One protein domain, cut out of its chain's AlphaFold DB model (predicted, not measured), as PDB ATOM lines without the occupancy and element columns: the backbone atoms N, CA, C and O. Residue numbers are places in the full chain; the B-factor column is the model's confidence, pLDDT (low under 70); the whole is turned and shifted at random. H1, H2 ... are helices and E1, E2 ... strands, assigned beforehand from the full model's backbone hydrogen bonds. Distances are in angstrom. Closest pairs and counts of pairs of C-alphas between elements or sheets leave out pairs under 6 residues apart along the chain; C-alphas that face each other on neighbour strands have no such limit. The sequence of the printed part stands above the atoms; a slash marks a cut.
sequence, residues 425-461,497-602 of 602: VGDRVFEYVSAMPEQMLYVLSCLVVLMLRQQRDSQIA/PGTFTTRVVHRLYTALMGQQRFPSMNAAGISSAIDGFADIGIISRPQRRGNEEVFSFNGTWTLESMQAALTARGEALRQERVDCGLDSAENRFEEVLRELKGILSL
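What this domain is: This is residues 425 to 461 and 497 to 602 of the 602 residues of an uncharacterized protein of Trypanosoma brucei brucei (strain 927/4 GUTat10.1) (UniProt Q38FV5). One long helix, H2, runs through the middle of a cluster of crossed helices, with H3, H4, H5 and H6 packed round it and the short H1 on H5. A small three-stranded sheet sits at one end of the longest axis, and the far end of H5 with the turn after it makes the other. The printed part has 143 residues, with six named helices and three named strands in the order H1 H2 E1 H3 H4 E2 E3 H5 H6; the sheet runs E1 E3 E2, antiparallel, and the class is mostly helix. The whole is compact, with a radius of gyration of the C-alphas of 15.1 A and spans of 51 by 34 by 34 A.

Where its parts are: Find C-alpha 429 at (180.936, 272.130, 152.159), where H1 begins and runs to residue 435. H2 takes residues 438 to 461, 34.8 A long, and ends at the cut at (172.618, 250.565, 171.782). Past the cut come E1, residues 499 to 501, H3, residues 502 to 515, 20.3 A, and H4, residues 523 to 536, 20.1 A. E2, residues 543 to 545, and E3, residues 548 to 552, form a hairpin. H5, residues 559 to 579, covers 30.3 A, and H6, residues 588 to 601, 19.8 A, ends at (188.848, 251.861, 168.785).

How they stand to each other: Start at H2, the hub, which touches four helices. Its C-alpha 446 is 6.2 A from that of Tyr 509 in H3, at a steep tilt of 68 degrees, only just short of perpendicular. H4 touches it about perpendicular, at 77 degrees, with the C-alphas of Met 440 and Ala 529 closest, 6.0 A. H6 runs the same way as H2 at a steep tilt of 39 degrees, closest at C-alphas 449 and 597, 6.6 A. H5 touches H2 at C-alphas 448 and 559, 6.7 A, and touches H1 at C-alphas 430 and 565, 5.1 A. In the sheet, look for N 500 and O 551, 2.8 A, between E1 and E3, and N 543 and O 550, 2.8 A, between E3 and E2. E1, H3 H4 and E2 form a split strand-helix-strand unit, two strands running the same way with E3 between them, its crossover right-handed. H2 is on the sheet but only grazes it, with residues 447 to 454. In each of the six helices, every O i to N i+4 pair is within hydrogen-bond range.

The domain as a whole: The C-alphas of Gly 546 and Gly 581, the two farthest apart, are 51.1 A apart. Residues 462 to 496 are not printed, and C-alphas 461 and 497 are 11.9 A apart across this cut. Of the links printed whole, none is long. The mean pLDDT of the printed part is 86.1, and residues 425 to 427, 584 to 585 and 602 are under 70.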
ATOM      1  N   VAL A 425     174.891 275.916 152.936       54.23
ATOM      2  CA  VAL A 425     176.288 275.624 153.295       54.23
ATOM      3  C   VAL A 425     176.541 274.116 153.124       54.23
ATOM      4  O   VAL A 425     177.653 273.755 152.765       54.23
ATOM      5  N   GLY A 426     175.509 273.261 153.222       55.65
ATOM      6  CA  GLY A 426     175.575 271.848 152.820       55.65
ATOM      7  C   GLY A 426     176.001 271.632 151.356       55.65
ATOM      8  O   GLY A 426     176.766 270.716 151.072       55.65
ATOM      9  N   ASP A 427     175.607 272.523 150.438       63.42
ATOM     10  CA  ASP A 427     176.047 272.474 149.031       63.42
ATOM     11  C   ASP A 427     177.439 273.106 148.837       63.42
ATOM     12  O   ASP A 427     178.119 272.844 147.846       63.42
ATOM     13  N   ARG A 428     177.893 273.931 149.791       75.42
ATOM     14  CA  ARG A 428     179.196 274.620 149.768       75.42
ATOM     15  C   ARG A 428     180.246 273.989 150.677       75.42
ATOM     16  O   ARG A 428     181.306 274.584 150.859       75.42
ATOM     17  N   VAL A 429     179.997 272.804 151.239       85.91
ATOM     18  CA  VAL A 429     180.936 272.130 152.159       85.91
ATOM     19  C   VAL A 429     182.329 272.048 151.537       85.91
ATOM     20  O   VAL A 429     183.306 272.423 152.173       85.91
ATOM     21  N   PHE A 430     182.417 271.667 150.260       88.70
ATOM     22  CA  PHE A 430     183.679 271.593 149.520       88.70
ATOM     23  C   PHE A 430     184.375 272.955 149.365       88.70
ATOM     24  O   PHE A 430     185.592 273.036 149.511       88.70
ATOM     25  N   GLU A 431     183.626 274.036 149.131       88.71
ATOM     26  CA  GLU A 431     184.178 275.395 149.013       88.71
ATOM     27  C   GLU A 431     184.755 275.856 150.360       88.71
ATOM     28  O   GLU A 431     185.898 276.300 150.438       88.71
ATOM     29  N   TYR A 432     184.016 275.661 151.455       88.66
ATOM     30  CA  TYR A 432     184.493 276.035 152.786       88.66
ATOM     31  C   TYR A 432     185.678 275.183 153.246       88.66
ATOM     32  O   TYR A 432     186.664 275.728 153.731       88.66
ATOM     33  N   VAL A 433     185.609 273.859 153.077       92.13
ATOM     34  CA  VAL A 433     186.694 272.942 153.461       92.13
ATOM     35  C   VAL A 433     187.954 273.199 152.629       92.13
ATOM     36  O   VAL A 433     189.056 273.137 153.166       92.13
ATOM     37  N   SER A 434     187.830 273.556 151.348       90.00
ATOM     38  CA  SER A 434     189.003 273.901 150.529       90.00
ATOM     39  C   SER A 434     189.668 275.220 150.945       90.00
ATOM     40  O   SER A 434     190.893 275.318 150.876       90.00
ATOM     41  N   ALA A 435     188.895 276.189 151.450       91.25
ATOM     42  CA  ALA A 435     189.396 277.471 151.948       91.25
ATOM     43  C   ALA A 435     189.915 277.443 153.405       91.25
ATOM     44  O   ALA A 435     190.536 278.410 153.852       91.25
ATOM     45  N   MET A 436     189.662 276.374 154.170       91.92
ATOM     46  CA  MET A 436     190.071 276.287 155.577       91.92
ATOM     47  C   MET A 436     191.588 276.082 155.741       91.92
ATOM     48  O   MET A 436     192.186 275.272 155.028       91.92
ATOM     49  N   PRO A 437     192.219 276.734 156.739       91.80
ATOM     50  CA  PRO A 437     193.588 276.424 157.138       91.80
ATOM     51  C   PRO A 437     193.744 274.957 157.553       91.80
ATOM     52  O   PRO A 437     192.874 274.392 158.217       91.80
ATOM     53  N   GLU A 438     194.901 274.367 157.257       89.45
ATOM     54  CA  GLU A 438     195.189 272.949 157.525       89.45
ATOM     55  C   GLU A 438     194.973 272.559 159.000       89.45
ATOM     56  O   GLU A 438     194.406 271.512 159.302       89.45
ATOM     57  N   GLN A 439     195.324 273.448 159.934       90.78
ATOM     58  CA  GLN A 439     195.099 273.225 161.366       90.78
ATOM     59  C   GLN A 439     193.614 273.110 161.732       90.78
ATOM     60  O   GLN A 439     193.254 272.288 162.574       90.78
ATOM     61  N   MET A 440     192.736 273.872 161.071       93.13
ATOM     62  CA  MET A 440     191.289 273.743 161.259       93.13
ATOM     63  C   MET A 440     190.772 272.428 160.670       93.13
ATOM     64  O   MET A 440     189.920 271.792 161.285       93.13
ATOM     65  N   LEU A 441     191.320 271.965 159.541       94.33
ATOM     66  CA  LEU A 441     190.940 270.681 158.938       94.33
ATOM     67  C   LEU A 441     191.210 269.493 159.870       94.33
ATOM     68  O   LEU A 441     190.397 268.569 159.938       94.33
ATOM     69  N   TYR A 442     192.290 269.531 160.653       94.46
ATOM     70  CA  TYR A 442     192.533 268.526 161.691       94.46
ATOM     71  C   TYR A 442     191.496 268.559 162.812       94.46
ATOM     72  O   TYR A 442     190.999 267.506 163.212       94.46
ATOM     73  N   VAL A 443     191.118 269.747 163.296       95.69
ATOM     74  CA  VAL A 443     190.069 269.871 164.324       95.69
ATOM     75  C   VAL A 443     188.721 269.388 163.777       95.69
ATOM     76  O   VAL A 443     188.017 268.641 164.459       95.69
ATOM     77  N   LEU A 444     188.384 269.734 162.528       95.40
ATOM     78  CA  LEU A 444     187.191 269.233 161.842       95.40
ATOM     79  C   LEU A 444     187.223 267.703 161.702       95.40
ATOM     80  O   LEU A 444     186.217 267.045 161.958       95.40
ATOM     81  N   SER A 445     188.383 267.123 161.380       94.79
ATOM     82  CA  SER A 445     188.566 265.666 161.316       94.79
ATOM     83  C   SER A 445     188.300 265.003 162.671       94.79
ATOM     84  O   SER A 445     187.579 264.006 162.738       94.79
ATOM     85  N   CYS A 446     188.794 265.583 163.772       95.16
ATOM     86  CA  CYS A 446     188.482 265.107 165.123       95.16
ATOM     87  C   CYS A 446     186.971 265.130 165.402       95.16
ATOM     88  O   CYS A 446     186.428 264.157 165.925       95.16
ATOM     89  N   LEU A 447     186.281 266.211 165.028       94.02
ATOM     90  CA  LEU A 447     184.835 266.350 165.208       94.02
ATOM     91  C   LEU A 447     184.037 265.309 164.396       94.02
ATOM     92  O   LEU A 447     183.130 264.672 164.935       94.02
ATOM     93  N   VAL A 448     184.408 265.080 163.132       93.24
ATOM     94  CA  VAL A 448     183.802 264.061 162.252       93.24
ATOM     95  C   VAL A 448     183.952 262.654 162.837       93.24
ATOM     96  O   VAL A 448     183.007 261.863 162.829       93.24
ATOM     97  N   VAL A 449     185.123 262.322 163.379       92.27
ATOM     98  CA  VAL A 449     185.388 260.986 163.934       92.27
ATOM     99  C   VAL A 449     184.666 260.784 165.275       92.27
ATOM    100  O   VAL A 449     184.125 259.704 165.521       92.27
ATOM    101  N   LEU A 450     184.535 261.834 166.092       92.73
ATOM    102  CA  LEU A 450     183.684 261.811 167.288       92.73
ATOM    103  C   LEU A 450     182.203 261.579 166.944       92.73
ATOM    104  O   LEU A 450     181.547 260.769 167.603       92.73
ATOM    105  N   MET A 451     181.687 262.219 165.889       90.23
ATOM    106  CA  MET A 451     180.329 261.963 165.393       90.23
ATOM    107  C   MET A 451     180.128 260.520 164.935       90.23
ATOM    108  O   MET A 451     179.136 259.895 165.311       90.23
ATOM    109  N   LEU A 452     181.062 259.974 164.151       90.04
ATOM    110  CA  LEU A 452     180.996 258.582 163.697       90.04
ATOM    111  C   LEU A 452     180.946 257.602 164.868       90.04
ATOM    112  O   LEU A 452     180.151 256.660 164.849       90.04
ATOM    113  N   ARG A 453     181.780 257.827 165.890       89.92
ATOM    114  CA  ARG A 453     181.787 257.007 167.105       89.92
ATOM    115  C   ARG A 453     180.426 257.051 167.786       89.92
ATOM    116  O   ARG A 453     179.848 256.004 168.051       89.92
ATOM    117  N   GLN A 454     179.866 258.241 167.976       89.12
ATOM    118  CA  GLN A 454     178.557 258.386 168.604       89.12
ATOM    119  C   GLN A 454     177.425 257.741 167.789       89.12
ATOM    120  O   GLN A 454     176.510 257.151 168.369       89.12
ATOM    121  N   GLN A 455     177.480 257.816 166.455       87.52
ATOM    122  CA  GLN A 455     176.528 257.140 165.571       87.52
ATOM    123  C   GLN A 455     176.636 255.615 165.701       87.52
ATOM    124  O   GLN A 455     175.608 254.943 165.801       87.52
ATOM    125  N   ARG A 456     177.859 255.073 165.763       88.44
ATOM    126  CA  ARG A 456     178.115 253.643 165.993       88.44
ATOM    127  C   ARG A 456     177.620 253.196 167.368       88.44
ATOM    128  O   ARG A 456     176.893 252.211 167.448       88.44
ATOM    129  N   ASP A 457     177.937 253.939 168.424       87.99
ATOM    130  CA  ASP A 457     177.504 253.635 169.793       87.99
ATOM    131  C   ASP A 457     175.970 253.662 169.898       87.99
ATOM    132  O   ASP A 457     175.359 252.777 170.497       87.99
ATOM    133  N   SER A 458     175.326 254.617 169.219       86.39
ATOM    134  CA  SER A 458     173.863 254.695 169.126       86.39
ATOM    135  C   SER A 458     173.257 253.510 168.363       86.39
ATOM    136  O   SER A 458     172.177 253.042 168.721       86.39
ATOM    137  N   GLN A 459     173.917 253.012 167.311       86.83
ATOM    138  CA  GLN A 459     173.478 251.815 166.580       86.83
ATOM    139  C   GLN A 459     173.632 250.548 167.428       86.83
ATOM    140  O   GLN A 459     172.698 249.753 167.492       86.83
ATOM    141  N   ILE A 460     174.755 250.389 168.136       87.10
ATOM    142  CA  ILE A 460     174.989 249.259 169.049       87.10
ATOM    143  C   ILE A 460     173.946 249.260 170.173       87.10
ATOM    144  O   ILE A 460     173.349 248.222 170.456       87.10
ATOM    145  N   ALA A 461     173.652 250.426 170.758       85.07
ATOM    146  CA  ALA A 461     172.618 250.565 171.782       85.07
ATOM    147  C   ALA A 461     171.220 250.185 171.258       85.07
ATOM    148  O   ALA A 461     170.475 249.493 171.950       85.07
ATOM    149  N   PRO A 497     172.393 262.841 172.236       75.58
ATOM    150  CA  PRO A 497     173.150 262.459 171.051       75.58
ATOM    151  C   PRO A 497     173.517 263.695 170.221       75.58
ATOM    152  O   PRO A 497     172.683 264.566 169.997       75.58
ATOM    153  N   GLY A 498     174.770 263.789 169.790       80.78
ATOM    154  CA  GLY A 498     175.316 264.922 169.045       80.78
ATOM    155  C   GLY A 498     175.975 266.007 169.895       80.78
ATOM    156  O   GLY A 498     176.419 266.992 169.314       80.78
ATOM    157  N   THR A 499     176.043 265.868 171.228       88.40
ATOM    158  CA  THR A 499     176.743 266.827 172.106       88.40
ATOM    159  C   THR A 499     178.185 266.408 172.406       88.40
ATOM    160  O   THR A 499     178.462 265.249 172.718       88.40
ATOM    161  N   PHE A 500     179.104 267.371 172.330       93.00
ATOM    162  CA  PHE A 500     180.540 267.201 172.542       93.00
ATOM    163  C   PHE A 500     181.068 268.299 173.460       93.00
ATOM    164  O   PHE A 500     180.490 269.384 173.543       93.00
ATOM    165  N   THR A 501     182.181 268.026 174.140       94.33
ATOM    166  CA  THR A 501     182.854 269.023 174.976       94.33
ATOM    167  C   THR A 501     184.170 269.450 174.344       94.33
ATOM    168  O   THR A 501     184.885 268.629 173.757       94.33
ATOM    169  N   THR A 502     184.534 270.724 174.507       93.76
ATOM    170  CA  THR A 502     185.809 271.278 174.011       93.76
ATOM    171  C   THR A 502     187.005 270.445 174.488       93.76
ATOM    172  O   THR A 502     187.959 270.204 173.749       93.76
ATOM    173  N   ARG A 503     186.924 269.910 175.714       94.11
ATOM    174  CA  ARG A 503     187.959 269.069 176.323       94.11
ATOM    175  C   ARG A 503     188.154 267.733 175.601       94.11
ATOM    176  O   ARG A 503     189.292 267.281 175.474       94.11
ATOM    177  N   VAL A 504     187.073 267.096 175.146       93.79
ATOM    178  CA  VAL A 504     187.146 265.830 174.398       93.79
ATOM    179  C   VAL A 504     187.812 266.056 173.042       93.79
ATOM    180  O   VAL A 504     188.729 265.313 172.692       93.79
ATOM    181  N   VAL A 505     187.439 267.127 172.334       95.21
ATOM    182  CA  VAL A 505     188.071 267.501 171.056       95.21
ATOM    183  C   VAL A 505     189.553 267.806 171.243       95.21
ATOM    184  O   VAL A 505     190.382 267.275 170.510       95.21
ATOM    185  N   HIS A 506     189.902 268.586 172.269       94.21
ATOM    186  CA  HIS A 506     191.289 268.916 172.587       94.21
ATOM    187  C   HIS A 506     192.147 267.666 172.822       94.21
ATOM    188  O   HIS A 506     193.264 267.569 172.311       94.21
ATOM    189  N   ARG A 507     191.647 266.702 173.606       94.04
ATOM    190  CA  ARG A 507     192.362 265.445 173.883       94.04
ATOM    191  C   ARG A 507     192.598 264.641 172.609       94.04
ATOM    192  O   ARG A 507     193.720 264.197 172.394       94.04
ATOM    193  N   LEU A 508     191.570 264.501 171.770       93.26
ATOM    194  CA  LEU A 508     191.669 263.756 170.518       93.26
ATOM    195  C   LEU A 508     192.642 264.424 169.536       93.26
ATOM    196  O   LEU A 508     193.501 263.752 168.976       93.26
ATOM    197  N   TYR A 509     192.561 265.748 169.395       93.96
ATOM    198  CA  TYR A 509     193.480 266.522 168.562       93.96
ATOM    199  C   TYR A 509     194.931 266.409 169.053       93.96
ATOM    200  O   TYR A 509     195.837 266.182 168.258       93.96
ATOM    201  N   THR A 510     195.165 266.505 170.367       92.77
ATOM    202  CA  THR A 510     196.516 266.372 170.943       92.77
ATOM    203  C   THR A 510     197.090 264.972 170.706       92.77
ATOM    204  O   THR A 510     198.267 264.845 170.376       92.77
ATOM    205  N   ALA A 511     196.265 263.928 170.844       91.61
ATOM    206  CA  ALA A 511     196.671 262.552 170.566       91.61
ATOM    207  C   ALA A 511     197.043 262.356 169.088       91.61
ATOM    208  O   ALA A 511     198.104 261.805 168.802       91.61
ATOM    209  N   LEU A 512     196.220 262.875 168.167       90.32
ATOM    210  CA  LEU A 512     196.486 262.841 166.727       90.32
ATOM    211  C   LEU A 512     197.805 263.545 166.373       90.32
ATOM    212  O   LEU A 512     198.654 262.971 165.699       90.32
ATOM    213  N   MET A 513     198.004 264.772 166.863       89.44
ATOM    214  CA  MET A 513     199.227 265.539 166.591       89.44
ATOM    215  C   MET A 513     200.477 264.857 167.151       89.44
ATOM    216  O   MET A 513     201.531 264.889 166.519       89.44
ATOM    217  N   GLY A 514     200.352 264.197 168.309       87.28
ATOM    218  CA  GLY A 514     201.428 263.409 168.903       87.28
ATOM    219  C   GLY A 514     201.837 262.207 168.049       87.28
ATOM    220  O   GLY A 514     203.031 261.941 167.919       87.28
ATOM    221  N   GLN A 515     200.875 261.510 167.434       86.17
ATOM    222  CA  GLN A 515     201.154 260.379 166.538       86.17
ATOM    223  C   GLN A 515     201.805 260.831 165.231       86.17
ATOM    224  O   GLN A 515     202.836 260.295 164.831       86.17
ATOM    225  N   GLN A 516     201.265 261.891 164.634       81.57
ATOM    226  CA  GLN A 516     201.733 262.448 163.368       81.57
ATOM    227  C   GLN A 516     203.026 263.282 163.488       81.57
ATOM    228  O   GLN A 516     203.561 263.761 162.491       81.57
ATOM    229  N   ARG A 517     203.544 263.473 164.713       81.74
ATOM    230  CA  ARG A 517     204.732 264.290 165.029       81.74
ATOM    231  C   ARG A 517     204.646 265.737 164.518       81.74
ATOM    232  O   ARG A 517     205.676 266.355 164.240       81.74
ATOM    233  N   PHE A 518     203.440 266.304 164.428       81.82
ATOM    234  CA  PHE A 518     203.250 267.709 164.058       81.82
ATOM    235  C   PHE A 518     203.206 268.624 165.288       81.82
ATOM    236  O   PHE A 518     202.734 268.214 166.352       81.82
ATOM    237  N   PRO A 519     203.649 269.890 165.157       77.92
ATOM    238  CA  PRO A 519     203.424 270.898 166.186       77.92
ATOM    239  C   PRO A 519     201.925 271.053 166.463       77.92
ATOM    240  O   PRO A 519     201.148 271.352 165.555       77.92
ATOM    241  N   SER A 520     201.515 270.850 167.717       85.11
ATOM    242  CA  SER A 520     200.120 270.997 168.123       85.11
ATOM    243  C   SER A 520     199.765 272.459 168.383       85.11
ATOM    244  O   SER A 520     200.538 273.233 168.952       85.11
ATOM    245  N   MET A 521     198.555 272.844 167.982       88.44
ATOM    246  CA  MET A 521     197.969 274.119 168.376       88.44
ATOM    247  C   MET A 521     197.696 274.149 169.888       88.44
ATOM    248  O   MET A 521     197.329 273.138 170.490       88.44
ATOM    249  N   ASN A 522     197.855 275.321 170.508       89.78
ATOM    250  CA  ASN A 522     197.508 275.507 171.916       89.78
ATOM    251  C   ASN A 522     195.986 275.382 172.142       89.78
ATOM    252  O   ASN A 522     195.182 275.497 171.214       89.78
ATOM    253  N   ALA A 523     195.572 275.190 173.397       89.75
ATOM    254  CA  ALA A 523     194.158 275.033 173.741       89.75
ATOM    255  C   ALA A 523     193.285 276.210 173.267       89.75
ATOM    256  O   ALA A 523     192.171 275.997 172.799       89.75
ATOM    257  N   ALA A 524     193.813 277.439 173.331       89.58
ATOM    258  CA  ALA A 524     193.119 278.643 172.882       89.58
ATOM    259  C   ALA A 524     192.842 278.637 171.371       89.58
ATOM    260  O   ALA A 524     191.764 279.039 170.941       89.58
ATOM    261  N   GLY A 525     193.779 278.141 170.562       91.90
ATOM    262  CA  GLY A 525     193.587 277.996 169.126       91.90
ATOM    263  C   GLY A 525     192.552 276.921 168.786       91.90
ATOM    264  O   GLY A 525     191.764 277.113 167.865       91.90
ATOM    265  N   ILE A 526     192.476 275.834 169.566       93.32
ATOM    266  CA  ILE A 526     191.427 274.809 169.397       93.32
ATOM    267  C   ILE A 526     190.052 275.399 169.728       93.32
ATOM    268  O   ILE A 526     189.118 275.217 168.950       93.32
ATOM    269  N   SER A 527     189.933 276.154 170.825       93.12
ATOM    270  CA  SER A 527     188.705 276.895 171.147       93.12
ATOM    271  C   SER A 527     188.332 277.882 170.038       93.12
ATOM    272  O   SER A 527     187.192 277.881 169.590       93.12
ATOM    273  N   SER A 528     189.297 278.641 169.508       92.19
ATOM    274  CA  SER A 528     189.058 279.570 168.395       92.19
ATOM    275  C   SER A 528     188.612 278.862 167.110       92.19
ATOM    276  O   SER A 528     187.802 279.413 166.369       92.19
ATOM    277  N   ALA A 529     189.120 277.656 166.827       93.48
ATOM    278  CA  ALA A 529     188.676 276.859 165.685       93.48
ATOM    279  C   ALA A 529     187.230 276.367 165.868       93.48
ATOM    280  O   ALA A 529     186.441 276.423 164.927       93.48
ATOM    281  N   ILE A 530     186.869 275.937 167.085       93.97
ATOM    282  CA  ILE A 530     185.497 275.554 167.453       93.97
ATOM    283  C   ILE A 530     184.553 276.756 167.308       93.97
ATOM    284  O   ILE A 530     183.509 276.630 166.671       93.97
ATOM    285  N   ASP A 531     184.934 277.933 167.801       89.37
ATOM    286  CA  ASP A 531     184.146 279.157 167.615       89.37
ATOM    287  C   ASP A 531     183.976 279.505 166.130       89.37
ATOM    288  O   ASP A 531     182.867 279.814 165.693       89.37
ATOM    289  N   GLY A 532     185.029 279.342 165.321       87.01
ATOM    290  CA  GLY A 532     184.954 279.505 163.868       87.01
ATOM    291  C   GLY A 532     183.960 278.541 163.206       87.01
ATOM    292  O   GLY A 532     183.194 278.943 162.330       87.01
ATOM    293  N   PHE A 533     183.894 277.283 163.651       89.65
ATOM    294  CA  PHE A 533     182.885 276.333 163.169       89.65
ATOM    295  C   PHE A 533     181.465 276.698 163.605       89.65
ATOM    296  O   PHE A 533     180.514 276.438 162.861       89.65
ATOM    297  N   ALA A 534     181.309 277.312 164.777       83.31
ATOM    298  CA  ALA A 534     180.025 277.832 165.223       83.31
ATOM    299  C   ALA A 534     179.583 279.051 164.400       83.31
ATOM    300  O   ALA A 534     178.403 279.166 164.068       83.31
ATOM    301  N   ASP A 535     180.521 279.920 164.010       79.62
ATOM    302  CA  ASP A 535     180.255 281.076 163.149       79.62
ATOM    303  C   ASP A 535     179.868 280.664 161.717       79.62
ATOM    304  O   ASP A 535     178.986 281.280 161.118       79.62
ATOM    305  N   ILE A 536     180.460 279.584 161.187       80.72
ATOM    306  CA  ILE A 536     180.064 278.980 159.897       80.72
ATOM    307  C   ILE A 536     178.709 278.255 160.012       80.72
ATOM    308  O   ILE A 536     177.995 278.094 159.022       80.72
ATOM    309  N   GLY A 537     178.328 277.838 161.222       78.27
ATOM    310  CA  GLY A 537     177.077 277.136 161.500       78.27
ATOM    311  C   GLY A 537     177.171 275.613 161.400       78.27
ATOM    312  O   GLY A 537     176.133 274.955 161.334       78.27
ATOM    313  N   ILE A 538     178.378 275.037 161.421       83.21
ATOM    314  CA  ILE A 538     178.598 273.577 161.468       83.21
ATOM    315  C   ILE A 538     178.140 273.027 162.828       83.21
ATOM    316  O   ILE A 538     177.461 271.998 162.916       83.21
ATOM    317  N   ILE A 539     178.472 273.755 163.895       87.45
ATOM    318  CA  ILE A 539     178.134 273.425 165.283       87.45
ATOM    319  C   ILE A 539     177.384 274.575 165.960       87.45
ATOM    320  O   ILE A 539     177.383 275.713 165.488       87.45
ATOM    321  N   SER A 540     176.718 274.290 167.071       87.06
ATOM    322  CA  SER A 540     176.125 275.302 167.934       87.06
ATOM    323  C   SER A 540     177.225 276.055 168.680       87.06
ATOM    324  O   SER A 540     178.307 275.519 168.926       87.06
ATOM    325  N   ARG A 541     176.965 277.319 169.041       87.21
ATOM    326  CA  ARG A 541     177.917 278.081 169.860       87.21
ATOM    327  C   ARG A 541     178.172 277.337 171.177       87.21
ATOM    328  O   ARG A 541     177.187 276.969 171.826       87.21
ATOM    329  N   PRO A 542     179.438 277.154 171.593       89.18
ATOM    330  CA  PRO A 542     179.758 276.530 172.870       89.18
ATOM    331  C   PRO A 542     179.016 277.196 174.032       89.18
ATOM    332  O   PRO A 542     179.053 278.412 174.213       89.18
ATOM    333  N   GLN A 543     178.315 276.388 174.823       89.33
ATOM    334  CA  GLN A 543     177.598 276.818 176.017       89.33
ATOM    335  C   GLN A 543     178.280 276.249 177.253       89.33
ATOM    336  O   GLN A 543     178.557 275.052 177.344       89.33
ATOM    337  N   ARG A 544     178.514 277.100 178.250       88.87
ATOM    338  CA  ARG A 544     179.118 276.678 179.511       88.87
ATOM    339  C   ARG A 544     178.098 275.903 180.353       88.87
ATOM    340  O   ARG A 544     177.140 276.485 180.859       88.87
ATOM    341  N   ARG A 545     178.309 274.596 180.531       85.64
ATOM    342  CA  ARG A 545     177.548 273.732 181.448       85.64
ATOM    343  C   ARG A 545     178.469 273.270 182.577       85.64
ATOM    344  O   ARG A 545     179.261 272.346 182.425       85.64
ATOM    345  N   GLY A 546     178.374 273.942 183.724       89.15
ATOM    346  CA  GLY A 546     179.281 273.713 184.849       89.15
ATOM    347  C   GLY A 546     180.709 274.168 184.526       89.15
ATOM    348  O   GLY A 546     180.933 275.335 184.202       89.15
ATOM    349  N   ASN A 547     181.668 273.243 184.614       89.57
ATOM    350  CA  ASN A 547     183.086 273.500 184.329       89.57
ATOM    351  C   ASN A 547     183.492 273.168 182.885       89.57
ATOM    352  O   ASN A 547     184.672 273.277 182.557       89.57
ATOM    353  N   GLU A 548     182.548 272.761 182.035       89.76
ATOM    354  CA  GLU A 548     182.822 272.372 180.653       89.76
ATOM    355  C   GLU A 548     182.030 273.230 179.663       89.76
ATOM    356  O   GLU A 548     180.919 273.689 179.940       89.76
ATOM    357  N   GLU A 549     182.623 273.456 178.497       91.57
ATOM    358  CA  GLU A 549     181.960 274.053 177.342       91.57
ATOM    359  C   GLU A 549     181.440 272.928 176.455       91.57
ATOM    360  O   GLU A 549     182.206 272.061 176.023       91.57
ATOM    361  N   VAL A 550     180.128 272.930 176.237       91.25
ATOM    362  CA  VAL A 550     179.404 271.906 175.490       91.25
ATOM    363  C   VAL A 550     178.809 272.541 174.244       91.25
ATOM    364  O   VAL A 550     178.205 273.609 174.314       91.25
ATOM    365  N   PHE A 551     178.940 271.868 173.112       92.53
ATOM    366  CA  PHE A 551     178.313 272.241 171.848       92.53
ATOM    367  C   PHE A 551     177.740 270.995 171.175       92.53
ATOM    368  O   PHE A 551     177.970 269.867 171.611       92.53
ATOM    369  N   SER A 552     176.968 271.194 170.117       90.63
ATOM    370  CA  SER A 552     176.344 270.132 169.335       90.63
ATOM    371  C   SER A 552     176.459 270.418 167.850       90.63
ATOM    372  O   SER A 552     176.538 271.576 167.458       90.63
ATOM    373  N   PHE A 553     176.425 269.399 167.000       86.34
ATOM    374  CA  PHE A 553     176.306 269.641 165.562       86.34
ATOM    375  C   PHE A 553     174.923 270.191 165.211       86.34
ATOM    376  O   PHE A 553     173.918 269.715 165.739       86.34
ATOM    377  N   ASN A 554     174.868 271.172 164.306       80.37
ATOM    378  CA  ASN A 554     173.599 271.769 163.870       80.37
ATOM    379  C   ASN A 554     172.884 270.925 162.802       80.37
ATOM    380  O   ASN A 554     171.722 271.179 162.503       80.37
ATOM    381  N   GLY A 555     173.571 269.943 162.206       77.73
ATOM    382  CA  GLY A 555     173.044 269.137 161.100       77.73
ATOM    383  C   GLY A 555     173.025 269.857 159.747       77.73
ATOM    384  O   GLY A 555     172.485 269.318 158.787       77.73
ATOM    385  N   THR A 556     173.630 271.047 159.657       76.12
ATOM    386  CA  THR A 556     173.761 271.820 158.410       76.12
ATOM    387  C   THR A 556     174.632 271.099 157.382       76.12
ATOM    388  O   THR A 556     174.358 271.166 156.186       76.12
ATOM    389  N   TRP A 557     175.683 270.408 157.837       83.83
ATOM    390  CA  TRP A 557     176.567 269.577 157.015       83.83
ATOM    391  C   TRP A 557     176.308 268.109 157.322       83.83
ATOM    392  O   TRP A 557     176.331 267.698 158.487       83.83
ATOM    393  N   THR A 558     176.079 267.296 156.290       87.23
ATOM    394  CA  THR A 558     175.948 265.849 156.486       87.23
ATOM    395  C   THR A 558     177.318 265.255 156.795       87.23
ATOM    396  O   THR A 558     178.335 265.700 156.258       87.23
ATOM    397  N   LEU A 559     177.364 264.229 157.645       89.28
ATOM    398  CA  LEU A 559     178.620 263.567 158.005       89.28
ATOM    399  C   LEU A 559     179.372 263.042 156.770       89.28
ATOM    400  O   LEU A 559     180.589 263.186 156.682       89.28
ATOM    401  N   GLU A 560     178.629 262.511 155.799       89.51
ATOM    402  CA  GLU A 560     179.147 262.030 154.515       89.51
ATOM    403  C   GLU A 560     179.756 263.164 153.682       89.51
ATOM    404  O   GLU A 560     180.861 263.014 153.165       89.51
ATOM    405  N   SER A 561     179.095 264.329 153.609       89.96
ATOM    406  CA  SER A 561     179.629 265.491 152.884       89.96
ATOM    407  C   SER A 561     180.924 266.017 153.504       89.96
ATOM    408  O   SER A 561     181.862 266.339 152.780       89.96
ATOM    409  N   MET A 562     181.016 266.043 154.840       91.85
ATOM    410  CA  MET A 562     182.225 266.472 155.547       91.85
ATOM    411  C   MET A 562     183.392 265.517 155.303       91.85
ATOM    412  O   MET A 562     184.508 265.966 155.057       91.85
ATOM    413  N   GLN A 563     183.137 264.206 155.339       91.82
ATOM    414  CA  GLN A 563     184.146 263.193 155.031       91.82
ATOM    415  C   GLN A 563     184.631 263.298 153.591       91.82
ATOM    416  O   GLN A 563     185.836 263.363 153.362       91.82
ATOM    417  N   ALA A 564     183.705 263.367 152.632       91.15
ATOM    418  CA  ALA A 564     184.042 263.492 151.220       91.15
ATOM    419  C   ALA A 564     184.856 264.765 150.944       91.15
ATOM    420  O   ALA A 564     185.849 264.713 150.220       91.15
ATOM    421  N   ALA A 565     184.492 265.891 151.565       93.03
ATOM    422  CA  ALA A 565     185.218 267.148 151.421       93.03
ATOM    423  C   ALA A 565     186.621 267.109 152.048       93.03
ATOM    424  O   ALA A 565     187.565 267.616 151.442       93.03
ATOM    425  N   LEU A 566     186.787 266.479 153.220       94.19
ATOM    426  CA  LEU A 566     188.101 266.285 153.848       94.19
ATOM    427  C   LEU A 566     189.014 265.401 152.988       94.19
ATOM    428  O   LEU A 566     190.164 265.770 152.747       94.19
ATOM    429  N   THR A 567     188.501 264.280 152.470       92.26
ATOM    430  CA  THR A 567     189.257 263.390 151.575       92.26
ATOM    431  C   THR A 567     189.642 264.099 150.278       92.26
ATOM    432  O   THR A 567     190.802 264.035 149.874       92.26
ATOM    433  N   ALA A 568     188.710 264.837 149.662       91.91
ATOM    434  CA  ALA A 568     188.972 265.611 148.449       91.91
ATOM    435  C   ALA A 568     190.025 266.707 148.673       91.91
ATOM    436  O   ALA A 568     190.887 266.924 147.823       91.91
ATOM    437  N   ARG A 569     190.014 267.380 149.834       91.90
ATOM    438  CA  ARG A 569     191.048 268.369 150.169       91.90
ATOM    439  C   ARG A 569     192.408 267.717 150.419       91.90
ATOM    440  O   ARG A 569     193.420 268.282 150.016       91.90
ATOM    441  N   GLY A 570     192.445 266.537 151.033       90.09
ATOM    442  CA  GLY A 570     193.678 265.759 151.175       90.09
ATOM    443  C   GLY A 570     194.266 265.310 149.844       90.09
ATOM    444  O   GLY A 570     195.477 265.402 149.658       90.09
ATOM    445  N   GLU A 571     193.408 264.940 148.895       89.45
ATOM    446  CA  GLU A 571     193.794 264.614 147.519       89.45
ATOM    447  C   GLU A 571     194.404 265.836 146.816       89.45
ATOM    448  O   GLU A 571     195.470 265.743 146.214       89.45
ATOM    449  N   ALA A 572     193.773 267.007 146.964       88.72
ATOM    450  CA  ALA A 572     194.271 268.258 146.398       88.72
ATOM    451  C   ALA A 572     195.636 268.660 146.984       88.72
ATOM    452  O   ALA A 572     196.545 268.992 146.232       88.72
ATOM    453  N   LEU A 573     195.824 268.568 148.307       85.88
ATOM    454  CA  LEU A 573     197.120 268.851 148.943       85.88
ATOM    455  C   LEU A 573     198.207 267.849 148.534       85.88
ATOM    456  O   LEU A 573     199.379 268.212 148.451       85.88
ATOM    457  N   ARG A 574     197.835 266.585 148.298       85.14
ATOM    458  CA  ARG A 574     198.743 265.571 147.755       85.14
ATOM    459  C   ARG A 574     199.199 265.972 146.354       85.14
ATOM    460  O   ARG A 574     200.399 265.973 146.102       85.14
ATOM    461  N   GLN A 575     198.265 266.373 145.492       87.14
ATOM    462  CA  GLN A 575     198.579 266.833 144.141       87.14
ATOM    463  C   GLN A 575     199.466 268.086 144.159       87.14
ATOM    464  O   GLN A 575     200.497 268.092 143.500       87.14
ATOM    465  N   GLU A 576     199.156 269.082 144.996       84.49
ATOM    466  CA  GLU A 576     199.978 270.293 145.162       84.49
ATOM    467  C   GLU A 576     201.434 269.963 145.564       84.49
ATOM    468  O   GLU A 576     202.370 270.618 145.107       84.49
ATOM    469  N   ARG A 577     201.659 268.930 146.393       80.53
ATOM    470  CA  ARG A 577     203.012 268.485 146.785       80.53
ATOM    471  C   ARG A 577     203.741 267.743 145.674       80.53
ATOM    472  O   ARG A 577     204.933 267.983 145.486       80.53
ATOM    473  N   VAL A 578     203.033 266.874 144.955       84.62
ATOM    474  CA  VAL A 578     203.569 266.170 143.782       84.62
ATOM    475  C   VAL A 578     203.983 267.183 142.714       84.62
ATOM    476  O   VAL A 578     205.087 267.092 142.182       84.62
ATOM    477  N   ASP A 579     203.160 268.206 142.480       85.07
ATOM    478  CA  ASP A 579     203.453 269.293 141.542       85.07
ATOM    479  C   ASP A 579     204.676 270.127 141.985       85.07
ATOM    480  O   ASP A 579     205.382 270.692 141.151       85.07
ATOM    481  N   CYS A 580     204.983 270.157 143.288       83.36
ATOM    482  CA  CYS A 580     206.190 270.778 143.849       83.36
ATOM    483  C   CYS A 580     207.417 269.842 143.904       83.36
ATOM    484  O   CYS A 580     208.444 270.230 144.461       83.36
ATOM    485  N   GLY A 581     207.335 268.623 143.359       79.85
ATOM    486  CA  GLY A 581     208.445 267.663 143.330       79.85
ATOM    487  C   GLY A 581     208.759 267.002 144.677       79.85
ATOM    488  O   GLY A 581     209.864 266.498 144.864       79.85
ATOM    489  N   LEU A 582     207.816 267.020 145.621       74.78
ATOM    490  CA  LEU A 582     207.918 266.253 146.862       74.78
ATOM    491  C   LEU A 582     207.381 264.834 146.629       74.78
ATOM    492  O   LEU A 582     206.401 264.657 145.903       74.78
ATOM    493  N   ASP A 583     208.021 263.839 147.250       70.43
ATOM    494  CA  ASP A 583     207.676 262.421 147.094       70.43
ATOM    495  C   ASP A 583     206.175 262.157 147.290       70.43
ATOM    496  O   ASP A 583     205.507 262.802 148.106       70.43
ATOM    497  N   SER A 584     205.662 261.184 146.530       63.24
ATOM    498  CA  SER A 584     204.252 260.801 146.379       63.24
ATOM    499  C   SER A 584     203.627 260.212 147.654       63.24
ATOM    500  O   SER A 584     203.181 259.063 147.668       63.24
ATOM    501  N   ALA A 585     203.611 260.979 148.738       64.73
ATOM    502  CA  ALA A 585     203.030 260.578 150.008       64.73
ATOM    503  C   ALA A 585     201.514 260.338 149.880       64.73
ATOM    504  O   ALA A 585     200.838 260.934 149.037       64.73
ATOM    505  N   GLU A 586     200.992 259.444 150.721       74.44
ATOM    506  CA  GLU A 586     199.576 259.073 150.775       74.44
ATOM    507  C   GLU A 586     198.660 260.281 151.062       74.44
ATOM    508  O   GLU A 586     199.099 261.355 151.491       74.44
ATOM    509  N   ASN A 587     197.355 260.125 150.809       78.71
ATOM    510  CA  ASN A 587     196.358 261.142 151.135       78.71
ATOM    511  C   ASN A 587     196.322 261.361 152.662       78.71
ATOM    512  O   ASN A 587     195.696 260.606 153.407       78.71
ATOM    513  N   ARG A 588     196.991 262.431 153.118       78.09
ATOM    514  CA  ARG A 588     197.219 262.742 154.541       78.09
ATOM    515  C   ARG A 588     195.930 262.774 155.366       78.09
ATOM    516  O   ARG A 588     195.954 262.400 156.530       78.09
ATOM    517  N   PHE A 589     194.802 263.214 154.800       79.53
ATOM    518  CA  PHE A 589     193.536 263.254 155.546       79.53
ATOM    519  C   PHE A 589     192.816 261.907 155.577       79.53
ATOM    520  O   PHE A 589     192.134 261.612 156.558       79.53
ATOM    521  N   GLU A 590     192.998 261.063 154.565       80.65
ATOM    522  CA  GLU A 590     192.514 259.687 154.620       80.65
ATOM    523  C   GLU A 590     193.256 258.886 155.702       80.65
ATOM    524  O   GLU A 590     192.624 258.192 156.503       80.65
ATOM    525  N   GLU A 591     194.580 259.052 155.784       83.14
ATOM    526  CA  GLU A 591     195.420 258.480 156.840       83.14
ATOM    527  C   GLU A 591     194.999 258.995 158.221       83.14
ATOM    528  O   GLU A 591     194.726 258.200 159.116       83.14
ATOM    529  N   VAL A 592     194.805 260.307 158.378       80.33
ATOM    530  CA  VAL A 592     194.319 260.908 159.632       80.33
ATOM    531  C   VAL A 592     192.956 260.356 160.043       80.33
ATOM    532  O   VAL A 592     192.749 260.043 161.213       80.33
ATOM    533  N   LEU A 593     192.009 260.204 159.114       80.56
ATOM    534  CA  LEU A 593     190.706 259.611 159.425       80.56
ATOM    535  C   LEU A 593     190.837 258.128 159.810       80.56
ATOM    536  O   LEU A 593     190.061 257.651 160.642       80.56
ATOM    537  N   ARG A 594     191.801 257.401 159.234       85.32
ATOM    538  CA  ARG A 594     192.115 256.000 159.562       85.32
ATOM    539  C   ARG A 594     192.747 255.885 160.951       85.32
ATOM    540  O   ARG A 594     192.281 255.085 161.762       85.32
ATOM    541  N   GLU A 595     193.723 256.729 161.259       80.37
ATOM    542  CA  GLU A 595     194.377 256.802 162.565       80.37
ATOM    543  C   GLU A 595     193.413 257.227 163.663       80.37
ATOM    544  O   GLU A 595     193.322 256.558 164.685       80.37
ATOM    545  N   LEU A 596     192.619 258.279 163.443       77.35
ATOM    546  CA  LEU A 596     191.610 258.727 164.404       77.35
ATOM    547  C   LEU A 596     190.585 257.627 164.710       77.35
ATOM    548  O   LEU A 596     190.181 257.468 165.864       77.35
ATOM    549  N   LYS A 597     190.176 256.843 163.700       81.92
ATOM    550  CA  LYS A 597     189.329 255.658 163.910       81.92
ATOM    551  C   LYS A 597     190.047 254.604 164.760       81.92
ATOM    552  O   LYS A 597     189.408 254.026 165.635       81.92
ATOM    553  N   GLY A 598     191.350 254.406 164.551       78.63
ATOM    554  CA  GLY A 598     192.208 253.550 165.374       78.63
ATOM    555  C   GLY A 598     192.294 254.013 166.832       78.63
ATOM    556  O   GLY A 598     192.006 253.232 167.736       78.63
ATOM    557  N   ILE A 599     192.583 255.298 167.066       73.03
ATOM    558  CA  ILE A 599     192.669 255.911 168.405       73.03
ATOM    559  C   ILE A 599     191.356 255.754 169.176       73.03
ATOM    560  O   ILE A 599     191.384 255.548 170.381       73.03
ATOM    561  N   LEU A 600     190.204 255.866 168.507       70.05
ATOM    562  CA  LEU A 600     188.902 255.708 169.162       70.05
ATOM    563  C   LEU A 600     188.466 254.247 169.344       70.05
ATOM    564  O   LEU A 600     187.517 254.015 170.097       70.05
ATOM    565  N   SER A 601     189.088 253.304 168.628       71.72
ATOM    566  CA  SER A 601     188.848 251.861 168.785       71.72
ATOM    567  C   SER A 601     189.664 251.225 169.914       71.72
ATOM    568  O   SER A 601     189.303 250.140 170.372       71.72
ATOM    569  N   LEU A 602     190.724 251.911 170.353       48.06
ATOM    570  CA  LEU A 602     191.463 251.660 171.590       48.06
ATOM    571  C   LEU A 602     190.717 252.286 172.780       48.06
ATOM    572  O   LEU A 602     190.786 251.684 173.872       48.06
TER     573      LEU A 602